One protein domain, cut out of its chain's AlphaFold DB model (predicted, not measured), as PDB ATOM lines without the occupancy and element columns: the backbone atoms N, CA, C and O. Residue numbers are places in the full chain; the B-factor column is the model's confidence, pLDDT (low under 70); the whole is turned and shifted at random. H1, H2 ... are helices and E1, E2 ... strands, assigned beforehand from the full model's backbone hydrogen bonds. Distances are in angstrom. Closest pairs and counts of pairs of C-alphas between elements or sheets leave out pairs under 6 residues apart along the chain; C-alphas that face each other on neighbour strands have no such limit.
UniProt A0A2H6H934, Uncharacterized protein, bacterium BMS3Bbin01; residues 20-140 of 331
ATOM      1  N   HIS A  20     106.217 132.960 143.828       88.06
ATOM      2  CA  HIS A  20     105.467 132.925 142.565       88.06
ATOM      3  C   HIS A  20     104.019 132.419 142.705       88.06
ATOM      4  O   HIS A  20     103.232 132.594 141.785       88.06
ATOM      5  N   VAL A  21     103.637 131.815 143.840       90.69
ATOM      6  CA  VAL A  21     102.258 131.351 144.111       90.69
ATOM      7  C   VAL A  21     101.465 132.341 144.971       90.69
ATOM      8  O   VAL A  21     100.244 132.219 145.116       90.69
ATOM      9  N   LYS A  22     102.115 133.343 145.575       88.81
ATOM     10  CA  LYS A  22     101.408 134.371 146.351       88.81
ATOM     11  C   LYS A  22     100.476 135.146 145.413       88.81
ATOM     12  O   LYS A  22     100.897 135.643 144.383       88.81
ATOM     13  N   GLY A  23      99.187 135.197 145.751       89.19
ATOM     14  CA  GLY A  23      98.163 135.830 144.908       89.19
ATOM     15  C   GLY A  23      97.657 134.979 143.734       89.19
ATOM     16  O   GLY A  23      96.575 135.251 143.233       89.19
ATOM     17  N   MET A  24      98.327 133.879 143.372       92.31
ATOM     18  CA  MET A  24      97.944 133.044 142.215       92.31
ATOM     19  C   MET A  24      96.785 132.075 142.479       92.31
ATOM     20  O   MET A  24      96.447 131.245 141.642       92.31
ATOM     21  N   GLY A  25      96.161 132.146 143.657       89.31
ATOM     22  CA  GLY A  25      95.119 131.205 144.069       89.31
ATOM     23  C   GLY A  25      93.823 131.296 143.269       89.31
ATOM     24  O   GLY A  25      92.987 130.411 143.420       89.31
ATOM     25  N   ASP A  26      93.649 132.334 142.456       94.31
ATOM     26  CA  ASP A  26      92.487 132.547 141.589       94.31
ATOM     27  C   ASP A  26      92.882 132.893 140.141       94.31
ATOM     28  O   ASP A  26      92.009 133.190 139.339       94.31
ATOM     29  N   VAL A  27      94.174 132.804 139.802       95.75
ATOM     30  CA  VAL A  27      94.677 133.003 138.434       95.75
ATOM     31  C   VAL A  27      94.583 131.681 137.676       95.75
ATOM     32  O   VAL A  27      95.053 130.654 138.180       95.75
ATOM     33  N   VAL A  28      93.965 131.719 136.496       96.06
ATOM     34  CA  VAL A  28      93.800 130.580 135.588       96.06
ATOM     35  C   VAL A  28      94.779 130.717 134.423       96.06
ATOM     36  O   VAL A  28      95.072 131.818 133.954       96.06
ATOM     37  N   PHE A  29      95.327 129.582 134.013       96.38
ATOM     38  CA  PHE A  29      96.251 129.432 132.902       96.38
ATOM     39  C   PHE A  29      95.657 128.451 131.900       96.38
ATOM     40  O   PHE A  29      94.981 127.512 132.314       96.38
ATOM     41  N   ARG A  30      95.976 128.601 130.620       96.12
ATOM     42  CA  ARG A  30      95.776 127.557 129.615       96.12
ATOM     43  C   ARG A  30      97.091 126.844 129.362       96.12
ATOM     44  O   ARG A  30      98.131 127.496 129.278       96.12
ATOM     45  N   GLY A  31      97.033 125.517 129.329       96.19
ATOM     46  CA  GLY A  31      98.183 124.659 129.076       96.19
ATOM     47  C   GLY A  31      98.052 123.953 127.734       96.19
ATOM     48  O   GLY A  31      97.095 123.196 127.572       96.19
ATOM     49  N   PHE A  32      98.994 124.174 126.821       95.50
ATOM     50  CA  PHE A  32      98.998 123.586 125.476       95.50
ATOM     51  C   PHE A  32     100.420 123.428 124.922       95.50
ATOM     52  O   PHE A  32     101.356 124.087 125.386       95.50
ATOM     53  N   ASP A  33     100.572 122.540 123.942       95.81
ATOM     54  CA  ASP A  33     101.830 122.307 123.235       95.81
ATOM     55  C   ASP A  33     102.102 123.410 122.203       95.81
ATOM     56  O   ASP A  33     101.202 124.103 121.726       95.81
ATOM     57  N   CYS A  34     103.366 123.591 121.836       95.19
ATOM     58  CA  CYS A  34     103.702 124.408 120.679       95.19
ATOM     59  C   CYS A  34     103.146 123.780 119.388       95.19
ATOM     60  O   CYS A  34     103.321 122.590 119.153       95.19
ATOM     61  N   LEU A  35     102.544 124.596 118.514       94.00
ATOM     62  CA  LEU A  35     102.035 124.142 117.211       94.00
ATOM     63  C   LEU A  35     103.141 123.726 116.227       94.00
ATOM     64  O   LEU A  35     102.881 123.016 115.258       94.00
ATOM     65  N   ASN A  36     104.388 124.142 116.467       92.44
ATOM     66  CA  ASN A  36     105.521 123.661 115.690       92.44
ATOM     67  C   ASN A  36     105.738 122.164 115.953       92.44
ATOM     68  O   ASN A  36     106.138 121.786 117.052       92.44
ATOM     69  N   ALA A  37     105.525 121.338 114.928       88.19
ATOM     70  CA  ALA A  37     105.562 119.878 115.020       88.19
ATOM     71  C   ALA A  37     106.904 119.301 115.515       88.19
ATOM     72  O   ALA A  37     106.925 118.206 116.077       88.19
ATOM     73  N   ASP A  38     108.010 120.029 115.340       92.19
ATOM     74  CA  ASP A  38     109.334 119.616 115.825       92.19
ATOM     75  C   ASP A  38     109.604 120.049 117.280       92.19
ATOM     76  O   ASP A  38     110.641 119.709 117.860       92.19
ATOM     77  N   CYS A  39     108.695 120.813 117.892       94.94
ATOM     78  CA  CYS A  39     108.821 121.315 119.252       94.94
ATOM     79  C   CYS A  39     108.005 120.469 120.240       94.94
ATOM     80  O   CYS A  39     106.862 120.113 119.988       94.94
ATOM     81  N   GLN A  40     108.593 120.178 121.401       94.88
ATOM     82  CA  GLN A  40     107.954 119.423 122.491       94.88
ATOM     83  C   GLN A  40     107.643 120.306 123.709       94.88
ATOM     84  O   GLN A  40     107.421 119.804 124.810       94.88
ATOM     85  N   GLU A  41     107.714 121.626 123.542       97.00
ATOM     86  CA  GLU A  41     107.510 122.564 124.640       97.00
ATOM     87  C   GLU A  41     106.020 122.681 124.974       97.00
ATOM     88  O   GLU A  41     105.218 123.096 124.136       97.00
ATOM     89  N   PHE A  42     105.681 122.381 126.231       95.69
ATOM     90  CA  PHE A  42     104.348 122.586 126.793       95.69
ATOM     91  C   PHE A  42     104.318 123.883 127.600       95.69
ATOM     92  O   PHE A  42     105.022 124.031 128.604       95.69
ATOM     93  N   MET A  43     103.480 124.823 127.184       94.75
ATOM     94  CA  MET A  43     103.450 126.173 127.734       94.75
ATOM     95  C   MET A  43     102.244 126.378 128.637       94.75
ATOM     96  O   MET A  43     101.196 125.765 128.457       94.75
ATOM     97  N   PHE A  44     102.384 127.296 129.594       95.50
ATOM     98  CA  PHE A  44     101.278 127.775 130.414       95.50
ATOM     99  C   PHE A  44     101.154 129.285 130.275       95.50
ATOM    100  O   PHE A  44     101.997 130.027 130.782       95.50
ATOM    101  N   VAL A  45     100.077 129.735 129.644       94.69
ATOM    102  CA  VAL A  45      99.798 131.161 129.429       94.69
ATOM    103  C   VAL A  45      98.639 131.580 130.317       94.69
ATOM    104  O   VAL A  45      97.701 130.806 130.509       94.69
ATOM    105  N   ARG A  46      98.686 132.776 130.914       93.81
ATOM    106  CA  ARG A  46      97.557 133.248 131.730       93.81
ATOM    107  C   ARG A  46      96.363 133.512 130.834       93.81
ATOM    108  O   ARG A  46      96.493 134.146 129.799       93.81
ATOM    109  N   GLU A  47      95.180 133.133 131.288       92.19
ATOM    110  CA  GLU A  47      93.955 133.381 130.524       92.19
ATOM    111  C   GLU A  47      93.721 134.883 130.283       92.19
ATOM    112  O   GLU A  47      93.266 135.287 129.223       92.19
ATOM    113  N   THR A  48      94.138 135.738 131.220       89.50
ATOM    114  CA  THR A  48      94.073 137.201 131.065       89.50
ATOM    115  C   THR A  48      95.019 137.766 130.002       89.50
ATOM    116  O   THR A  48      94.871 138.924 129.632       89.50
ATOM    117  N   GLU A  49      96.027 136.999 129.583       87.00
ATOM    118  CA  GLU A  49      96.967 137.365 128.514       87.00
ATOM    119  C   GLU A  49      96.482 136.853 127.143       87.00
ATOM    120  O   GLU A  49      96.932 137.347 126.115       87.00
ATOM    121  N   LEU A  50      95.519 135.924 127.127       84.44
ATOM    122  CA  LEU A  50      94.903 135.335 125.932       84.44
ATOM    123  C   LEU A  50      93.635 136.099 125.504       84.44
ATOM    124  O   LEU A  50      92.587 135.505 125.274       84.44
ATOM    125  N   GLY A  51      93.707 137.434 125.466       71.62
ATOM    126  CA  GLY A  51      92.610 138.274 124.965       71.62
ATOM    127  C   GLY A  51      92.461 138.214 123.440       71.62
ATOM    128  O   GLY A  51      93.237 137.560 122.760       71.62
ATOM    129  N   GLU A  52      91.501 138.951 122.881       75.31
ATOM    130  CA  GLU A  52      91.400 139.146 121.429       75.31
ATOM    131  C   GLU A  52      91.919 140.550 121.060       75.31
ATOM    132  O   GLU A  52      91.269 141.543 121.420       75.31
ATOM    133  N   PRO A  53      93.072 140.691 120.371       85.44
ATOM    134  CA  PRO A  53      93.993 139.643 119.903       85.44
ATOM    135  C   PRO A  53      95.056 139.234 120.949       85.44
ATOM    136  O   PRO A  53      95.462 140.054 121.778       85.44
ATOM    137  N   PHE A  54      95.568 137.999 120.853       90.50
ATOM    138  CA  PHE A  54      96.721 137.505 121.621       90.50
ATOM    139  C   PHE A  54      97.916 137.141 120.731       90.50
ATOM    140  O   PHE A  54      97.764 136.805 119.555       90.50
ATOM    141  N   GLU A  55      99.110 137.167 121.326       92.94
ATOM    142  CA  GLU A  55     100.364 136.694 120.735       92.94
ATOM    143  C   GLU A  55     101.151 135.915 121.797       92.94
ATOM    144  O   GLU A  55     101.395 136.422 122.894       92.94
ATOM    145  N   VAL A  56     101.527 134.672 121.484       92.69
ATOM    146  CA  VAL A  56     102.271 133.783 122.383       92.69
ATOM    147  C   VAL A  56     103.509 133.259 121.669       92.69
ATOM    148  O   VAL A  56     103.409 132.557 120.666       92.69
ATOM    149  N   GLU A  57     104.681 133.567 122.214       94.75
ATOM    150  CA  GLU A  57     105.962 133.048 121.737       94.75
ATOM    151  C   GLU A  57     106.361 131.790 122.517       94.75
ATOM    152  O   GLU A  57     106.360 131.770 123.751       94.75
ATOM    153  N   CYS A  58     106.727 130.734 121.791       95.25
ATOM    154  CA  CYS A  58     107.217 129.503 122.388       95.25
ATOM    155  C   CYS A  58     108.626 129.664 122.966       95.25
ATOM    156  O   CYS A  58     109.577 129.937 122.235       95.25
ATOM    157  N   SER A  59     108.790 129.367 124.258       92.69
ATOM    158  CA  SER A  59     110.087 129.367 124.953       92.69
ATOM    159  C   SER A  59     111.097 128.362 124.395       92.69
ATOM    160  O   SER A  59     112.300 128.559 124.559       92.69
ATOM    161  N   GLY A  60     110.627 127.282 123.763       93.44
ATOM    162  CA  GLY A  60     111.477 126.210 123.246       93.44
ATOM    163  C   GLY A  60     112.038 126.477 121.849       93.44
ATOM    164  O   GLY A  60     113.224 126.253 121.613       93.44
ATOM    165  N   CYS A  61     111.201 126.943 120.917       95.56
ATOM    166  CA  CYS A  61     111.581 127.098 119.505       95.56
ATOM    167  C   CYS A  61     111.393 128.511 118.932       95.56
ATOM    168  O   CYS A  61     111.762 128.741 117.782       95.56
ATOM    169  N   GLY A  62     110.827 129.452 119.694       94.69
ATOM    170  CA  GLY A  62     110.560 130.821 119.238       94.69
ATOM    171  C   GLY A  62     109.405 130.948 118.239       94.69
ATOM    172  O   GLY A  62     109.160 132.035 117.723       94.69
ATOM    173  N   THR A  63     108.679 129.864 117.936       94.69
ATOM    174  CA  THR A  63     107.462 129.946 117.119       94.69
ATOM    175  C   THR A  63     106.445 130.846 117.812       94.69
ATOM    176  O   THR A  63     106.122 130.640 118.982       94.69
ATOM    177  N   VAL A  64     105.939 131.829 117.072       94.62
ATOM    178  CA  VAL A  64     104.936 132.775 117.556       94.62
ATOM    179  C   VAL A  64     103.567 132.361 117.043       94.62
ATOM    180  O   VAL A  64     103.386 132.195 115.841       94.62
ATOM    181  N   MET A  65     102.618 132.199 117.958       92.94
ATOM    182  CA  MET A  65     101.225 131.865 117.679       92.94
ATOM    183  C   MET A  65     100.379 133.116 117.908       92.94
ATOM    184  O   MET A  65     100.409 133.679 119.008       92.94
ATOM    185  N   ARG A  66      99.647 133.562 116.885       94.38
ATOM    186  CA  ARG A  66      98.824 134.776 116.948       94.38
ATOM    187  C   ARG A  66      97.354 134.466 116.736       94.38
ATOM    188  O   ARG A  66      97.000 133.621 115.922       94.38
ATOM    189  N   SER A  67      96.514 135.205 117.448       93.50
ATOM    190  CA  SER A  67      95.070 135.216 117.224       93.50
ATOM    191  C   SER A  67      94.750 135.640 115.786       93.50
ATOM    192  O   SER A  67      95.320 136.603 115.266       93.50
ATOM    193  N   GLY A  68      93.849 134.902 115.144       92.25
ATOM    194  CA  GLY A  68      93.417 135.065 113.761       92.25
ATOM    195  C   GLY A  68      94.307 134.385 112.719       92.25
ATOM    196  O   GLY A  68      93.986 134.462 111.534       92.25
ATOM    197  N   GLU A  69      95.413 133.745 113.115       94.12
ATOM    198  CA  GLU A  69      96.286 133.021 112.187       94.12
ATOM    199  C   GLU A  69      95.897 131.544 112.064       94.12
ATOM    200  O   GLU A  69      95.520 130.882 113.032       94.12
ATOM    201  N   ASP A  70      96.050 131.022 110.851       95.00
ATOM    202  CA  ASP A  70      95.932 129.604 110.543       95.00
ATOM    203  C   ASP A  70      97.305 128.932 110.601       95.00
ATOM    204  O   ASP A  70      98.255 129.352 109.934       95.00
ATOM    205  N   PHE A  71      97.402 127.832 111.344       93.44
ATOM    206  CA  PHE A  71      98.591 126.990 111.358       93.44
ATOM    207  C   PHE A  71      98.423 125.820 110.389       93.44
ATOM    208  O   PHE A  71      97.557 124.962 110.569       93.44
ATOM    209  N   LYS A  72      99.248 125.783 109.339       94.06
ATOM    210  CA  LYS A  72      99.199 124.748 108.298       94.06
ATOM    211  C   LYS A  72      99.990 123.506 108.696       94.06
ATOM    212  O   LYS A  72     101.159 123.610 109.053       94.06
ATOM    213  N   TYR A  73      99.381 122.335 108.514       92.19
ATOM    214  CA  TYR A  73     100.030 121.044 108.759       92.19
ATOM    215  C   TYR A  73     100.406 120.306 107.476       92.19
ATOM    216  O   TYR A  73     101.521 119.803 107.363       92.19
ATOM    217  N   TYR A  74      99.496 120.229 106.505       94.12
ATOM    218  CA  TYR A  74      99.753 119.560 105.229       94.12
ATOM    219  C   TYR A  74      98.818 120.064 104.130       94.12
ATOM    220  O   TYR A  74      97.787 120.674 104.404       94.12
ATOM    221  N   ASP A  75      99.191 119.805 102.882       97.50
ATOM    222  CA  ASP A  75      98.294 119.902 101.732       97.50
ATOM    223  C   ASP A  75      97.635 118.547 101.481       97.50
ATOM    224  O   ASP A  75      98.237 117.506 101.755       97.50
ATOM    225  N   TYR A  76      96.399 118.552 100.993       96.75
ATOM    226  CA  TYR A  76      95.652 117.340 100.692       96.75
ATOM    227  C   TYR A  76      95.035 117.396  99.300       96.75
ATOM    228  O   TYR A  76      94.615 118.455  98.838       96.75
ATOM    229  N   ASP A  77      94.917 116.209  98.711       96.81
ATOM    230  CA  ASP A  77      94.088 115.914  97.551       96.81
ATOM    231  C   ASP A  77      93.081 114.835  97.969       96.81
ATOM    232  O   ASP A  77      93.452 113.740  98.398       96.81
ATOM    233  N   LEU A  78      91.791 115.155  97.903       95.88
ATOM    234  CA  LEU A  78      90.708 114.216  98.150       95.88
ATOM    235  C   LEU A  78      90.341 113.541  96.831       95.88
ATOM    236  O   LEU A  78      89.881 114.197  95.897       95.88
ATOM    237  N   GLU A  79      90.512 112.224  96.759       96.88
ATOM    238  CA  GLU A  79      90.270 111.451  95.542       96.88
ATOM    239  C   GLU A  79      89.067 110.512  95.661       96.88
ATOM    240  O   GLU A  79      88.858 109.844  96.678       96.88
ATOM    241  N   VAL A  80      88.314 110.379  94.567       94.88
ATOM    242  CA  VAL A  80      87.286 109.348  94.398       94.88
ATOM    243  C   VAL A  80      87.621 108.526  93.162       94.88
ATOM    244  O   VAL A  80      87.592 109.019  92.042       94.88
ATOM    245  N   ARG A  81      87.915 107.233  93.364       94.06
ATOM    246  CA  ARG A  81      88.291 106.285  92.292       94.06
ATOM    247  C   ARG A  81      89.515 106.727  91.470       94.06
ATOM    248  O   ARG A  81      89.599 106.401  90.291       94.06
ATOM    249  N   GLY A  82      90.468 107.408  92.108       89.00
ATOM    250  CA  GLY A  82      91.709 107.870  91.474       89.00
ATOM    251  C   GLY A  82      91.577 109.182  90.700       89.00
ATOM    252  O   GLY A  82      92.505 109.555  89.991       89.00
ATOM    253  N   GLU A  83      90.440 109.874  90.816       92.06
ATOM    254  CA  GLU A  83      90.268 111.244  90.331       92.06
ATOM    255  C   GLU A  83      90.178 112.197  91.528       92.06
ATOM    256  O   GLU A  83      89.357 111.991  92.428       92.06
ATOM    257  N   THR A  84      91.014 113.236  91.544       94.25
ATOM    258  CA  THR A  84      90.976 114.298  92.557       94.25
ATOM    259  C   THR A  84      89.705 115.126  92.402       94.25
ATOM    260  O   THR A  84      89.445 115.690  91.338       94.25
ATOM    261  N   ILE A  85      88.916 115.204  93.470       96.69
ATOM    262  CA  ILE A  85      87.673 115.981  93.525       96.69
ATOM    263  C   ILE A  85      87.825 117.286  94.312       96.69
ATOM    264  O   ILE A  85      87.045 118.211  94.097       96.69
ATOM    265  N   GLU A  86      88.818 117.378  95.196       96.88
ATOM    266  CA  GLU A  86      89.112 118.572  95.987       96.88
ATOM    267  C   GLU A  86      90.597 118.590  96.354       96.88
ATOM    268  O   GLU A  86      91.164 117.547  96.670       96.88
ATOM    269  N   SER A  87      91.203 119.774  96.337       96.75
ATOM    270  CA  SER A  87      92.563 120.007  96.817       96.75
ATOM    271  C   SER A  87      92.547 121.187  97.774       96.75
ATOM    272  O   SER A  87      91.864 122.183  97.521       96.75
ATOM    273  N   GLY A  88      93.320 121.112  98.850       96.31
ATOM    274  CA  GLY A  88      93.373 122.182  99.837       96.31
ATOM    275  C   GLY A  88      94.537 122.047 100.805       96.31
ATOM    276  O   GLY A  88      95.389 121.173 100.674       96.31
ATOM    277  N   SER A  89      94.561 122.925 101.802       96.69
ATOM    278  CA  SER A  89      95.477 122.826 102.935       96.69
ATOM    279  C   SER A  89      94.686 122.481 104.188       96.69
ATOM    280  O   SER A  89      93.631 123.057 104.442       96.69
ATOM    281  N   PHE A  90      95.205 121.551 104.981       95.81
ATOM    282  CA  PHE A  90      94.720 121.307 106.328       95.81
ATOM    283  C   PHE A  90      95.387 122.309 107.272       95.81
ATOM    284  O   PHE A  90      96.597 122.234 107.534       95.81
ATOM    285  N   THR A  91      94.596 123.264 107.747       96.12
ATOM    286  CA  THR A  91      95.007 124.294 108.700       96.12
ATOM    287  C   THR A  91      94.138 124.241 109.951       96.12
ATOM    288  O   THR A  91      93.004 123.765 109.909       96.12
ATOM    289  N   ILE A  92      94.677 124.707 111.076       94.25
ATOM    290  CA  ILE A  92      93.931 124.897 112.324       94.25
ATOM    291  C   ILE A  92      94.061 126.358 112.733       94.25
ATOM    292  O   ILE A  92      95.179 126.872 112.805       94.25
ATOM    293  N   LEU A  93      92.933 126.997 113.036       95.38
ATOM    294  CA  LEU A  93      92.909 128.342 113.596       95.38
ATOM    295  C   LEU A  93      93.555 128.322 114.988       95.38
ATOM    296  O   LEU A  93      93.157 127.544 115.859       95.38
ATOM    297  N   VAL A  94      94.547 129.184 115.208       94.56
ATOM    298  CA  VAL A  94      95.290 129.253 116.476       94.56
ATOM    299  C   VAL A  94      94.354 129.503 117.666       94.56
ATOM    300  O   VAL A  94      94.541 128.912 118.730       94.56
ATOM    301  N   ASP A  95      93.321 130.326 117.490       93.00
ATOM    302  CA  ASP A  95      92.311 130.606 118.514       93.00
ATOM    303  C   ASP A  95      91.563 129.345 118.940       93.00
ATOM    304  O   ASP A  95      91.422 129.108 120.136       93.00
ATOM    305  N   ASP A  96      91.128 128.513 117.991       94.12
ATOM    306  CA  ASP A  96      90.401 127.275 118.292       94.12
ATOM    307  C   ASP A  96      91.281 126.313 119.096       94.12
ATOM    308  O   ASP A  96      90.845 125.798 120.129       94.12
ATOM    309  N   TYR A  97      92.546 126.154 118.690       94.44
ATOM    310  CA  TYR A  97      93.526 125.313 119.383       94.44
ATOM    311  C   TYR A  97      93.783 125.766 120.832       94.44
ATOM    312  O   TYR A  97      93.809 124.962 121.766       94.44
ATOM    313  N   VAL A  98      93.939 127.073 121.058       93.12
ATOM    314  CA  VAL A  98      94.144 127.614 122.411       93.12
ATOM    315  C   VAL A  98      92.848 127.558 123.232       93.12
ATOM    316  O   VAL A  98      92.880 127.287 124.438       93.12
ATOM    317  N   ASN A  99      91.689 127.769 122.606       90.44
ATOM    318  CA  ASN A  99      90.386 127.772 123.271       90.44
ATOM    319  C   ASN A  99      89.913 126.379 123.710       90.44
ATOM    320  O   ASN A  99      89.177 126.280 124.699       90.44
ATOM    321  N   GLU A 100      90.358 125.304 123.062       92.69
ATOM    322  CA  GLU A 100      90.102 123.936 123.532       92.69
ATOM    323  C   GLU A 100      91.069 123.469 124.634       92.69
ATOM    324  O   GLU A 100      90.787 122.493 125.337       92.69
ATOM    325  N   ALA A 101      92.191 124.173 124.822       94.75
ATOM    326  CA  ALA A 101      93.234 123.787 125.763       94.75
ATOM    327  C   ALA A 101      92.737 123.710 127.214       94.75
ATOM    328  O   ALA A 101      91.919 124.508 127.679       94.75
ATOM    329  N   ALA A 102      93.298 122.764 127.968       95.94
ATOM    330  CA  ALA A 102      92.926 122.555 129.360       95.94
ATOM    331  C   ALA A 102      93.344 123.733 130.257       95.94
ATOM    332  O   ALA A 102      94.416 124.326 130.108       95.94
ATOM    333  N   GLU A 103      92.510 124.016 131.256       97.06
ATOM    334  CA  GLU A 103      92.748 125.067 132.241       97.06
ATOM    335  C   GLU A 103      93.552 124.550 133.442       97.06
ATOM    336  O   GLU A 103      93.352 123.439 133.942       97.06
ATOM    337  N   TYR A 104      94.428 125.396 133.979       97.81
ATOM    338  CA  TYR A 104      95.316 125.099 135.096       97.81
ATOM    339  C   TYR A 104      95.332 126.239 136.109       97.81
ATOM    340  O   TYR A 104      95.116 127.403 135.787       97.81
ATOM    341  N   LYS A 105      95.639 125.919 137.369       97.19
ATOM    342  CA  LYS A 105      95.925 126.927 138.399       97.19
ATOM    343  C   LYS A 105      96.847 126.401 139.488       97.19
ATOM    344  O   LYS A 105      96.987 125.192 139.697       97.19
ATOM    345  N   TYR A 106      97.464 127.322 140.224       97.00
ATOM    346  CA  TYR A 106      98.330 126.968 141.343       97.00
ATOM    347  C   TYR A 106      97.530 126.576 142.583       97.00
ATOM    348  O   TYR A 106      96.592 127.254 143.007       97.00
ATOM    349  N   CYS A 107      97.967 125.504 143.243       95.75
ATOM    350  CA  CYS A 107      97.513 125.216 144.592       95.75
ATOM    351  C   CYS A 107      98.221 126.117 145.602       95.75
ATOM    352  O   CYS A 107      99.430 126.026 145.780       95.75
ATOM    353  N   ILE A 108      97.464 126.896 146.378       93.44
ATOM    354  CA  ILE A 108      98.058 127.785 147.388       93.44
ATOM    355  C   ILE A 108      98.723 127.037 148.553       93.44
ATOM    356  O   ILE A 108      99.427 127.657 149.343       93.44
ATOM    357  N   ILE A 109      98.474 125.734 148.722       92.50
ATOM    358  CA  ILE A 109      99.049 124.937 149.817       92.50
ATOM    359  C   ILE A 109     100.364 124.287 149.391       92.50
ATOM    360  O   ILE A 109     101.370 124.527 150.044       92.50
ATOM    361  N   CYS A 110     100.348 123.477 148.330       93.94
ATOM    362  CA  CYS A 110     101.528 122.737 147.869       93.94
ATOM    363  C   CYS A 110     102.304 123.444 146.754       93.94
ATOM    364  O   CYS A 110     103.299 122.907 146.288       93.94
ATOM    365  N   SER A 111     101.841 124.610 146.302       94.50
ATOM    366  CA  SER A 111     102.502 125.443 145.294       94.50
ATOM    367  C   SER A 111     102.683 124.817 143.908       94.50
ATOM    368  O   SER A 111     103.357 125.385 143.063       94.50
ATOM    369  N   THR A 112     102.034 123.688 143.633       94.38
ATOM    370  CA  THR A 112     102.081 123.028 142.323       94.38
ATOM    371  C   THR A 112     100.993 123.562 141.397       94.38
ATOM    372  O   THR A 112      99.839 123.684 141.835       94.38
ATOM    373  N   LEU A 113     101.327 123.769 140.125       95.81
ATOM    374  CA  LEU A 113     100.357 123.971 139.050       95.81
ATOM    375  C   LEU A 113      99.623 122.652 138.760       95.81
ATOM    376  O   LEU A 113     100.234 121.582 138.766       95.81
ATOM    377  N   LYS A 114      98.297 122.700 138.614       97.12
ATOM    378  CA  LYS A 114      97.451 121.518 138.384       97.12
ATOM    379  C   LYS A 114      96.256 121.870 137.499       97.12
ATOM    380  O   LYS A 114      95.834 123.026 137.555       97.12
ATOM    381  N   PRO A 115      95.668 120.885 136.794       97.25
ATOM    382  CA  PRO A 115      94.416 121.083 136.075       97.25
ATOM    383  C   PRO A 115      93.341 121.676 136.987       97.25
ATOM    384  O   PRO A 115      93.263 121.325 138.176       97.25
ATOM    385  N   LEU A 116      92.497 122.550 136.449       96.25
ATOM    386  CA  LEU A 116      91.426 123.220 137.186       96.25
ATOM    387  C   LEU A 116      90.462 122.200 137.825       96.25
ATOM    388  O   LEU A 116      89.953 122.375 138.943       96.25
ATOM    389  N   GLU A 117      90.314 121.049 137.176       94.81
ATOM    390  CA  GLU A 117      89.519 119.892 137.573       94.81
ATOM    391  C   GLU A 117      90.013 119.284 138.867       94.81
ATOM    392  O   GLU A 117      89.195 118.690 139.559       94.81
ATOM    393  N   ALA A 118      91.283 119.471 139.250       97.06
ATOM    394  CA  ALA A 118      91.863 118.991 140.504       97.06
ATOM    395  C   ALA A 118      91.444 119.832 141.729       97.06
ATOM    396  O   ALA A 118      91.669 119.416 142.874       97.06
ATOM    397  N   PHE A 119      90.718 120.937 141.525       97.50
ATOM    398  CA  PHE A 119      90.184 121.814 142.572       97.50
ATOM    399  C   PHE A 119      88.664 121.670 142.750       97.50
ATOM    400  O   PHE A 119      87.902 121.525 141.789       97.50
ATOM    401  N   GLY A 120      88.205 121.691 144.007       92.75
ATOM    402  CA  GLY A 120      86.776 121.613 144.327       92.75
ATOM    403  C   GLY A 120      86.024 122.865 143.868       92.75
ATOM    404  O   GLY A 120      86.577 123.958 143.914       92.75
ATOM    405  N   ARG A 121      84.760 122.729 143.450       91.69
ATOM    406  CA  ARG A 121      83.923 123.869 143.030       91.69
ATOM    407  C   ARG A 121      83.700 124.850 144.187       91.69
ATOM    408  O   ARG A 121      83.436 124.436 145.318       91.69
ATOM    409  N   HIS A 122      83.788 126.147 143.906       89.75
ATOM    410  CA  HIS A 122      83.545 127.218 144.868       89.75
ATOM    411  C   HIS A 122      83.096 128.504 144.158       89.75
ATOM    412  O   HIS A 122      83.910 129.374 143.872       89.75
ATOM    413  N   ARG A 123      81.784 128.646 143.922       83.31
ATOM    414  CA  ARG A 123      81.194 129.726 143.100       83.31
ATOM    415  C   ARG A 123      81.570 131.153 143.515       83.31
ATOM    416  O   ARG A 123      81.630 132.024 142.671       83.31
ATOM    417  N   ALA A 124      81.834 131.395 144.799       86.25
ATOM    418  CA  ALA A 124      82.197 132.731 145.286       86.25
ATOM    419  C   ALA A 124      83.657 133.140 144.989       86.25
ATOM    420  O   ALA A 124      84.095 134.198 145.423       86.25
ATOM    421  N   ARG A 125      84.444 132.274 144.343       90.12
ATOM    422  CA  ARG A 125      85.823 132.557 143.920       90.12
ATOM    423  C   ARG A 125      85.816 132.930 142.442       90.12
ATOM    424  O   ARG A 125      85.034 132.344 141.703       90.12
ATOM    425  N   MET A 126      86.715 133.822 142.022       90.94
ATOM    426  CA  MET A 126      86.804 134.252 140.616       90.94
ATOM    427  C   MET A 126      87.058 133.069 139.678       90.94
ATOM    428  O   MET A 126      86.358 132.910 138.693       90.94
ATOM    429  N   SER A 127      87.952 132.155 140.064       91.44
ATOM    430  CA  SER A 127      88.227 130.927 139.301       91.44
ATOM    431  C   SER A 127      87.102 129.876 139.345       91.44
ATOM    432  O   SER A 127      87.279 128.758 138.871       91.44
ATOM    433  N   GLY A 128      85.993 130.130 140.051       92.69
ATOM    434  CA  GLY A 128      84.928 129.146 140.291       92.69
ATOM    435  C   GLY A 128      85.360 127.910 141.100       92.69
ATOM    436  O   GLY A 128      84.551 127.001 141.338       92.69
ATOM    437  N   ARG A 129      86.616 127.853 141.566       95.25
ATOM    438  CA  ARG A 129      87.232 126.722 142.271       95.25
ATOM    439  C   ARG A 129      87.894 127.152 143.583       95.25
ATOM    440  O   ARG A 129      88.183 128.318 143.822       95.25
ATOM    441  N   GLN A 130      88.150 126.188 144.467       95.44
ATOM    442  CA  GLN A 130      88.925 126.403 145.693       95.44
ATOM    443  C   GLN A 130      90.379 126.802 145.376       95.44
ATOM    444  O   GLN A 130      90.888 126.541 144.286       95.44
ATOM    445  N   GLY A 131      91.047 127.450 146.338       94.44
ATOM    446  CA  GLY A 131      92.467 127.805 146.213       94.44
ATOM    447  C   GLY A 131      93.396 126.616 146.483       94.44
ATOM    448  O   GLY A 131      94.523 126.559 145.996       94.44
ATOM    449  N   GLU A 132      92.934 125.641 147.266       95.25
ATOM    450  CA  GLU A 132      93.618 124.379 147.514       95.25
ATOM    451  C   GLU A 132      93.132 123.247 146.593       95.25
ATOM    452  O   GLU A 132      91.942 123.138 146.292       95.25
ATOM    453  N   CYS A 133      94.044 122.365 146.168       97.00
ATOM    454  CA  CYS A 133      93.681 121.172 145.404       97.00
ATOM    455  C   CYS A 133      92.984 120.143 146.308       97.00
ATOM    456  O   CYS A 133      93.128 120.173 147.535       97.00
ATOM    457  N   ARG A 134      92.256 119.187 145.714       95.56
ATOM    458  CA  ARG A 134      91.525 118.153 146.472       95.56
ATOM    459  C   ARG A 134      92.420 117.340 147.405       95.56
ATOM    460  O   ARG A 134      92.003 117.064 148.522       95.56
ATOM    461  N   LEU A 135      93.645 117.010 146.994       95.25
ATOM    462  CA  LEU A 135      94.586 116.262 147.832       95.25
ATOM    463  C   LEU A 135      94.932 117.039 149.110       95.25
ATOM    464  O   LEU A 135      94.699 116.561 150.221       95.25
ATOM    465  N   CYS A 136      95.405 118.279 148.957       95.12
ATOM    466  CA  CYS A 136      95.713 119.161 150.081       95.12
ATOM    467  C   CYS A 136      94.477 119.430 150.945       95.12
ATOM    468  O   CYS A 136      94.581 119.514 152.168       95.12
ATOM    469  N   LYS A 137      93.293 119.530 150.327       94.12
ATOM    470  CA  LYS A 137      92.026 119.676 151.043       94.12
ATOM    471  C   LYS A 137      91.711 118.461 151.908       94.12
ATOM    472  O   LYS A 137      91.299 118.644 153.050       94.12
ATOM    473  N   THR A 138      91.904 117.249 151.396       91.00
ATOM    474  CA  THR A 138      91.686 116.005 152.142       91.00
ATOM    475  C   THR A 138      92.596 115.933 153.362       91.00
ATOM    476  O   THR A 138      92.097 115.742 154.469       91.00
ATOM    477  N   VAL A 139      93.895 116.195 153.193       91.88
ATOM    478  CA  VAL A 139      94.862 116.219 154.306       91.88
ATOM    479  C   VAL A 139      94.527 117.325 155.311       91.88
ATOM    480  O   VAL A 139      94.500 117.104 156.515       91.88
ATOM    481  N   TYR A 140      94.189 118.530 154.847       89.75
ATOM    482  CA  TYR A 140      93.788 119.606 155.752       89.75
ATOM    483  C   TYR A 140      92.505 119.268 156.530       89.75
ATOM    484  O   TYR A 140      92.374 119.584 157.714       89.75
TER     485      TYR A 140
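This is residues 20 to 140 of the 331 residues of an uncharacterized protein of bacterium BMS3Bbin01 (UniProt A0A2H6H934). A small curled sheet of four strands, E2, E1, E7 and E8, forms the middle of an elongated model, and the long two-stranded hairpin of E5 and E6 reaches away from one end as an arm that makes much of the length, while the small hairpin of E9 and E10 with H2 lies at the other end. A second small hairpin, E3 and E4, sits beside the middle, and the short helix H1 joins the arm to the curled sheet. The printed part has 121 residues with two named helices and ten named strands, in the order E1, E2, E3, E4, E5, E6, H1, E7, E8, E9, E10, H2; the class is mixed, helices and strands. The larger sheet has the order E2, E1, E7, E8, and each of the other three sheets is one pair, E3 and E4, E5 and E6, or E9 and E10; the neighbours are antiparallel throughout. The whole is loose, with a radius of gyration of the C-alphas of 19.1 A and spans of 66 by 31 by 26 A.

E1, residues 29 to 33, begins at C-alpha 29 at (96.251, 129.432, 132.902) and is 13.2 A long from first to last C-alpha. E2 is residues 42 to 46, 13.6 A. E3, residues 55 to 57, and E4, residues 64 to 66, measure 6.8 A and 6.5 A. E5, residues 70 to 80, is 27.3 A long and bends by 68 degrees at residue 73. E6, residues 83 to 93, is 29.0 A long and begins at C-alpha 83 at (90.268, 111.244, 90.331). H1 is residues 94 to 100, 10.2 A. E7, residues 102 to 106, is 13.9 A, and E8, residues 113 to 115, is 7.2 A. E9, residues 119 to 121, is 6.6 A, and E10, residues 129 to 133, is 9.1 A. H2, residues 134 to 140, is 9.7 A and ends at C-alpha 140 at (93.788, 119.606, 155.752).

The sheet of E2, E1, E7 and E8 is strongly twisted and curled like part of a barrel, with E2 and E8 as edge strands. In the hairpin of E1 and E2, N 30 and O 45 are 2.8 A apart. E1 and E7 are antiparallel at 127 degrees, with N 104 and O 29 at 2.7 A. E7 is staggered: residues 102 to 104 pair with E1 and residues 104 to 106 with E8. In the hairpin of E7 and E8, N 105 and O 114 are 2.9 A apart. H1 only grazes this sheet, with residues 97 to 100; its closest C-alphas to E1 are those of Phe 32 and Val 98, 7.0 A apart. In the hairpin of E3 and E4, N 65 and O 56 are 2.8 A apart. The closest C-alphas of E4 and H1 are those of Arg 66 and Val 94, 6.6 A. In the hairpin of E5 and E6, N 71 and O 92 are 2.8 A apart, and N 80 and O 83 are 2.9 A apart. E6 is apart from E1, E2, E7 and E8. In the hairpin of E9 and E10, N 130 and O 120 are 2.8 A apart. The closest C-alphas of E9 and H2 are those of Phe 119 and Arg 134, 5.5 A. In H1 and H2 every O i to N i+4 pair is within hydrogen-bond range.

The two C-alphas farthest apart are those of Glu 83 and Tyr 140, 66.0 A. The first and last printed C-alphas, His 20 and Tyr 140, are 22.1 A apart. The printed part runs from residue 20 to 140 with no cut, and no link between its named elements is long. The mean pLDDT of the printed part is 93.4, and no printed residue is under 70.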